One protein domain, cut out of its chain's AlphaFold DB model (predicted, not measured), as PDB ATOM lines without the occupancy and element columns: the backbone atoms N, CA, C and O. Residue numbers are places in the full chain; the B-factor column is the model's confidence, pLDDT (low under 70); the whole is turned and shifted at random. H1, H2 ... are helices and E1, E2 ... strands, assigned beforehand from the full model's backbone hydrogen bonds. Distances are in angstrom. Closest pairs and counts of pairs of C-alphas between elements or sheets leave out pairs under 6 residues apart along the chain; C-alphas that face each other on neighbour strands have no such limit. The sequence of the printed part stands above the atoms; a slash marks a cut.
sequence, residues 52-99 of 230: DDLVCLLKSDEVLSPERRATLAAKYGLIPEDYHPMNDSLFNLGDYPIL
ATOM      1  N   ASP A  52     155.616 125.287 158.766       72.38
ATOM      2  CA  ASP A  52     154.207 125.370 159.163       72.38
ATOM      3  C   ASP A  52     153.936 126.536 160.144       72.38
ATOM      4  O   ASP A  52     152.841 127.120 160.154       72.38
ATOM      5  N   ASP A  53     154.955 126.942 160.909       73.31
ATOM      6  CA  ASP A  53     154.896 128.048 161.870       73.31
ATOM      7  C   ASP A  53     155.106 129.414 161.202       73.31
ATOM      8  O   ASP A  53     154.721 130.450 161.750       73.31
ATOM      9  N   LEU A  54     155.665 129.443 159.989       81.31
ATOM     10  CA  LEU A  54     155.875 130.681 159.244       81.31
ATOM     11  C   LEU A  54     154.552 131.333 158.850       81.31
ATOM     12  O   LEU A  54     153.592 130.672 158.454       81.31
ATOM     13  N   VAL A  55     154.515 132.662 158.923       82.69
ATOM     14  CA  VAL A  55     153.370 133.458 158.469       82.69
ATOM     15  C   VAL A  55     153.076 133.137 157.003       82.69
ATOM     16  O   VAL A  55     153.937 133.267 156.128       82.69
ATOM     17  N   CYS A  56     151.851 132.700 156.735       83.12
ATOM     18  CA  CYS A  56     151.407 132.301 155.409       83.12
ATOM     19  C   CYS A  56     150.664 133.456 154.739       83.12
ATOM     20  O   CYS A  56     149.733 134.024 155.303       83.12
ATOM     21  N   LEU A  57     151.027 133.775 153.495       84.19
ATOM     22  CA  LEU A  57     150.313 134.786 152.718       84.19
ATOM     23  C   LEU A  57     148.885 134.314 152.429       84.19
ATOM     24  O   LEU A  57     148.674 133.295 151.769       84.19
ATOM     25  N   LEU A  58     147.914 135.096 152.884       86.81
ATOM     26  CA  LEU A  58     146.494 134.890 152.647       86.81
ATOM     27  C   LEU A  58     145.991 135.972 151.692       86.81
ATOM     28  O   LEU A  58     146.398 137.128 151.790       86.81
ATOM     29  N   LYS A  59     145.131 135.630 150.732       85.94
ATOM     30  CA  LYS A  59     144.562 136.642 149.828       85.94
ATOM     31  C   LYS A  59     143.429 137.393 150.527       85.94
ATOM     32  O   LYS A  59     142.716 136.819 151.347       85.94
ATOM     33  N   SER A  60     143.230 138.660 150.164       84.75
ATOM     34  CA  SER A  60     142.159 139.487 150.738       84.75
ATOM     35  C   SER A  60     140.762 138.974 150.429       84.75
ATOM     36  O   SER A  60     139.867 139.027 151.264       84.75
ATOM     37  N   ASP A  61     140.591 138.428 149.232       83.12
ATOM     38  CA  ASP A  61     139.278 138.044 148.718       83.12
ATOM     39  C   ASP A  61     138.896 136.606 149.117       83.12
ATOM     40  O   ASP A  61     137.865 136.079 148.697       83.12
ATOM     41  N   GLU A  62     139.750 135.931 149.891       84.00
ATOM     42  CA  GLU A  62     139.586 134.529 150.251       84.00
ATOM     43  C   GLU A  62     138.680 134.372 151.477       84.00
ATOM     44  O   GLU A  62     139.011 134.782 152.590       84.00
ATOM     45  N   VAL A  63     137.524 133.734 151.282       84.00
ATOM     46  CA  VAL A  63     136.622 133.384 152.383       84.00
ATOM     47  C   VAL A  63     137.167 132.153 153.107       84.00
ATOM     48  O   VAL A  63     137.219 131.059 152.545       84.00
ATOM     49  N   LEU A  64     137.543 132.322 154.375       87.31
ATOM     50  CA  LEU A  64     138.058 131.235 155.208       87.31
ATOM     51  C   LEU A  64     136.968 130.205 155.539       87.31
ATOM     52  O   LEU A  64     135.973 130.527 156.189       87.31
ATOM     53  N   SER A  65     137.208 128.947 155.160       92.62
ATOM     54  CA  SER A  65     136.449 127.796 155.665       92.62
ATOM     55  C   SER A  65     136.595 127.685 157.194       92.62
ATOM     56  O   SER A  65     137.688 127.957 157.705       92.62
ATOM     57  N   PRO A  66     135.554 127.258 157.938       94.25
ATOM     58  CA  PRO A  66     135.627 127.106 159.394       94.25
ATOM     59  C   PRO A  66     136.743 126.153 159.841       94.25
ATOM     60  O   PRO A  66     137.427 126.434 160.821       94.25
ATOM     61  N   GLU A  67     136.996 125.077 159.093       94.25
ATOM     62  CA  GLU A  67     138.093 124.143 159.388       94.25
ATOM     63  C   GLU A  67     139.458 124.821 159.243       94.25
ATOM     64  O   GLU A  67     140.315 124.710 160.118       94.25
ATOM     65  N   ARG A  68     139.641 125.602 158.168       91.81
ATOM     66  CA  ARG A  68     140.886 126.343 157.939       91.81
ATOM     67  C   ARG A  68     141.091 127.409 159.012       91.81
ATOM     68  O   ARG A  68     142.204 127.563 159.508       91.81
ATOM     69  N   ARG A  69     140.018 128.094 159.412       93.31
ATOM     70  CA  ARG A  69     140.046 129.056 160.516       93.31
ATOM     71  C   ARG A  69     140.463 128.394 161.824       93.31
ATOM     72  O   ARG A  69     141.333 128.928 162.493       93.31
ATOM     73  N   ALA A  70     139.916 127.222 162.144       95.19
ATOM     74  CA  ALA A  70     140.285 126.487 163.348       95.19
ATOM     75  C   ALA A  70     141.761 126.062 163.345       95.19
ATOM     76  O   ALA A  70     142.431 126.207 164.362       95.19
ATOM     77  N   THR A  71     142.295 125.613 162.202       93.44
ATOM     78  CA  THR A  71     143.725 125.263 162.104       93.44
ATOM     79  C   THR A  71     144.647 126.472 162.267       93.44
ATOM     80  O   THR A  71     145.667 126.369 162.940       93.44
ATOM     81  N   LEU A  72     144.281 127.623 161.692       93.38
ATOM     82  CA  LEU A  72     145.077 128.845 161.810       93.38
ATOM     83  C   LEU A  72     144.962 129.461 163.209       93.38
ATOM     84  O   LEU A  72     145.961 129.885 163.768       93.38
ATOM     85  N   ALA A  73     143.777 129.445 163.816       94.25
ATOM     86  CA  ALA A  73     143.598 129.882 165.197       94.25
ATOM     87  C   ALA A  73     144.432 129.025 166.163       94.25
ATOM     88  O   ALA A  73     145.137 129.568 167.009       94.25
ATOM     89  N   ALA A  74     144.440 127.699 165.969       93.31
ATOM     90  CA  ALA A  74     145.242 126.776 166.771       93.31
ATOM     91  C   ALA A  74     146.752 127.043 166.662       93.31
ATOM     92  O   ALA A  74     147.445 126.950 167.673       93.31
ATOM     93  N   LYS A  75     147.253 127.434 165.479       92.38
ATOM     94  CA  LYS A  75     148.655 127.846 165.279       92.38
ATOM     95  C   LYS A  75     149.059 129.015 166.185       92.38
ATOM     96  O   LYS A  75     150.169 129.026 166.700       92.38
ATOM     97  N   TYR A  76     148.158 129.970 166.412       93.06
ATOM     98  CA  TYR A  76     148.402 131.137 167.271       93.06
ATOM     99  C   TYR A  76     147.897 130.966 168.713       93.06
ATOM    100  O   TYR A  76     147.900 131.932 169.472       93.06
ATOM    101  N   GLY A  77     147.426 129.773 169.099       93.25
ATOM    102  CA  GLY A  77     146.859 129.529 170.430       93.25
ATOM    103  C   GLY A  77     145.541 130.267 170.702       93.25
ATOM    104  O   GLY A  77     145.174 130.461 171.858       93.25
ATOM    105  N   LEU A  78     144.828 130.689 169.654       94.94
ATOM    106  CA  LEU A  78     143.581 131.449 169.740       94.94
ATOM    107  C   LEU A  78     142.349 130.557 169.563       94.94
ATOM    108  O   LEU A  78     142.389 129.487 168.949       94.94
ATOM    109  N   ILE A  79     141.212 131.042 170.060       95.31
ATOM    110  CA  ILE A  79     139.904 130.438 169.798       95.31
ATOM    111  C   ILE A  79     139.513 130.758 168.339       95.31
ATOM    112  O   ILE A  79     139.737 131.881 167.883       95.31
ATOM    113  N   PRO A  80     138.904 129.822 167.580       95.56
ATOM    114  CA  PRO A  80     138.526 130.065 166.181       95.56
ATOM    115  C   PRO A  80     137.552 131.233 165.972       95.56
ATOM    116  O   PRO A  80     137.429 131.731 164.854       95.56
ATOM    117  N   GLU A  81     136.833 131.621 167.022       94.75
ATOM    118  CA  GLU A  81     135.855 132.712 167.033       94.75
ATOM    119  C   GLU A  81     136.536 134.083 167.107       94.75
ATOM    120  O   GLU A  81     136.149 134.977 166.358       94.75
ATOM    121  N   ASP A  82     137.586 134.208 167.925       94.69
ATOM    122  CA  ASP A  82     138.354 135.447 168.118       94.69
ATOM    123  C   ASP A  82     139.432 135.651 167.042       94.69
ATOM    124  O   ASP A  82     139.990 136.738 166.887       94.69
ATOM    125  N   TYR A  83     139.754 134.599 166.285       95.31
ATOM    126  CA  TYR A  83     140.760 134.671 165.237       95.31
ATOM    127  C   TYR A  83     140.241 135.416 163.998       95.31
ATOM    128  O   TYR A  83     139.426 134.913 163.213       95.31
ATOM    129  N   HIS A  84     140.819 136.595 163.780       92.75
ATOM    130  CA  HIS A  84     140.631 137.410 162.587       92.75
ATOM    131  C   HIS A  84     141.974 137.593 161.867       92.75
ATOM    132  O   HIS A  84     142.863 138.224 162.433       92.75
ATOM    133  N   PRO A  85     142.157 137.050 160.647       92.75
ATOM    134  CA  PRO A  85     143.402 137.224 159.905       92.75
ATOM    135  C   PRO A  85     143.542 138.660 159.396       92.75
ATOM    136  O   PRO A  85     142.558 139.285 158.999       92.75
ATOM    137  N   MET A  86     144.773 139.159 159.337       91.00
ATOM    138  CA  MET A  86     145.075 140.469 158.772       91.00
ATOM    139  C   MET A  86     145.344 140.380 157.267       91.00
ATOM    140  O   MET A  86     146.476 140.526 156.797       91.00
ATOM    141  N   ASN A  87     144.274 140.129 156.509       90.31
ATOM    142  CA  ASN A  87     144.309 139.947 155.058       90.31
ATOM    143  C   ASN A  87     143.695 141.116 154.263       90.31
ATOM    144  O   ASN A  87     143.310 140.929 153.114       90.31
ATOM    145  N   ASP A  88     143.619 142.326 154.816       87.50
ATOM    146  CA  ASP A  88     143.041 143.482 154.115       87.50
ATOM    147  C   ASP A  88     143.803 143.853 152.831       87.50
ATOM    148  O   ASP A  88     145.017 143.692 152.731       87.50
ATOM    149  N   SER A  89     143.111 144.419 151.830       86.31
ATOM    150  CA  SER A  89     143.746 144.737 150.534       86.31
ATOM    151  C   SER A  89     144.830 145.822 150.623       86.31
ATOM    152  O   SER A  89     145.735 145.857 149.788       86.31
ATOM    153  N   LEU A  90     144.741 146.701 151.629       83.75
ATOM    154  CA  LEU A  90     145.699 147.783 151.871       83.75
ATOM    155  C   LEU A  90     146.889 147.331 152.721       83.75
ATOM    156  O   LEU A  90     148.007 147.793 152.497       83.75
ATOM    157  N   PHE A  91     146.648 146.455 153.697       83.00
ATOM    158  CA  PHE A  91     147.652 146.010 154.654       83.00
ATOM    159  C   PHE A  91     147.466 144.517 154.926       83.00
ATOM    160  O   PHE A  91     146.669 144.109 155.766       83.00
ATOM    161  N   ASN A  92     148.187 143.707 154.150       88.44
ATOM    162  CA  ASN A  92     148.080 142.256 154.175       88.44
ATOM    163  C   ASN A  92     149.354 141.645 154.767       88.44
ATOM    164  O   ASN A  92     150.392 141.624 154.102       88.44
ATOM    165  N   LEU A  93     149.265 141.144 156.000       89.31
ATOM    166  CA  LEU A  93     150.312 140.318 156.624       89.31
ATOM    167  C   LEU A  93     149.944 138.828 156.596       89.31
ATOM    168  O   LEU A  93     150.590 138.015 157.247       89.31
ATOM    169  N   GLY A  94     148.936 138.447 155.817       91.19
ATOM    170  CA  GLY A  94     148.562 137.066 155.573       91.19
ATOM    171  C   GLY A  94     147.698 136.476 156.679       91.19
ATOM    172  O   GLY A  94     146.585 136.942 156.918       91.19
ATOM    173  N   ASP A  95     148.180 135.404 157.303       93.19
ATOM    174  CA  ASP A  95     147.483 134.662 158.357       93.19
ATOM    175  C   ASP A  95     147.733 135.216 159.770       93.19
ATOM    176  O   ASP A  95     147.283 134.622 160.742       93.19
ATOM    177  N   TYR A  96     148.435 136.340 159.922       93.75
ATOM    178  CA  TYR A  96     148.681 136.914 161.244       93.75
ATOM    179  C   TYR A  96     147.383 137.436 161.888       93.75
ATOM    180  O   TYR A  96     146.612 138.111 161.197       93.75
ATOM    181  N   PRO A  97     147.112 137.166 163.180       94.12
ATOM    182  CA  PRO A  97     145.884 137.610 163.828       94.12
ATOM    183  C   PRO A  97     145.877 139.121 164.090       94.12
ATOM    184  O   PRO A  97     146.875 139.709 164.509       94.12
ATOM    185  N   ILE A  98     144.715 139.742 163.905       93.62
ATOM    186  CA  ILE A  98     144.441 141.107 164.349       93.62
ATOM    187  C   ILE A  98     144.145 141.055 165.847       93.62
ATOM    188  O   ILE A  98     143.127 140.513 166.271       93.62
ATOM    189  N   LEU A  99     145.043 141.627 166.641       93.25
ATOM    190  CA  LEU A  99     144.878 141.762 168.086       93.25
ATOM    191  C   LEU A  99     144.338 143.153 168.442       93.25
ATOM    192  O   LEU A  99     144.533 144.101 167.674       93.25
TER     193      LEU A  99
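This is residues 52 to 99 of the 230 residues of an uncharacterized protein of Ciona intestinalis (UniProt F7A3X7). With little regular structure, this is a small rounded body in which a strand hairpin, E1 and E2, and a short helix, H1, are joined by loops, and the unnamed residues 52 to 65 arc past the hairpin to the helix. The printed part has 48 residues, 19 of them in named elements, in the order H1, E1, E2; the sheet is antiparallel and the class mixed. It is compact, with a radius of gyration of the C-alphas of 9.8 A and spans of 26 by 20 by 20 A.

In H1, residues 66 to 75, every O i to N i+4 pair is within hydrogen-bond range. E1, residues 85 to 87, and E2, residues 92 to 97, form an antiparallel hairpin at 176 degrees, with N 86 and O 96 2.8 A apart, within hydrogen-bond range. The closest C-alphas of H1 and E2, those of Leu 72 and Asp 95, are 7.2 A apart.

H1 runs 14.3 A from C-alpha 66 at (135.627, 127.106, 159.394). E1 spans 5.6 A. E2 spans 10.9 A, ending at C-alpha 97 at (145.884, 137.610, 163.828).

The C-alphas farthest apart, Gly 77 and Leu 90, are separated by 26.1 A. The printed part has no cut, H1 to E1 is a short link, E1 to E2 a tight one, and no printed residue is under 70 in pLDDT.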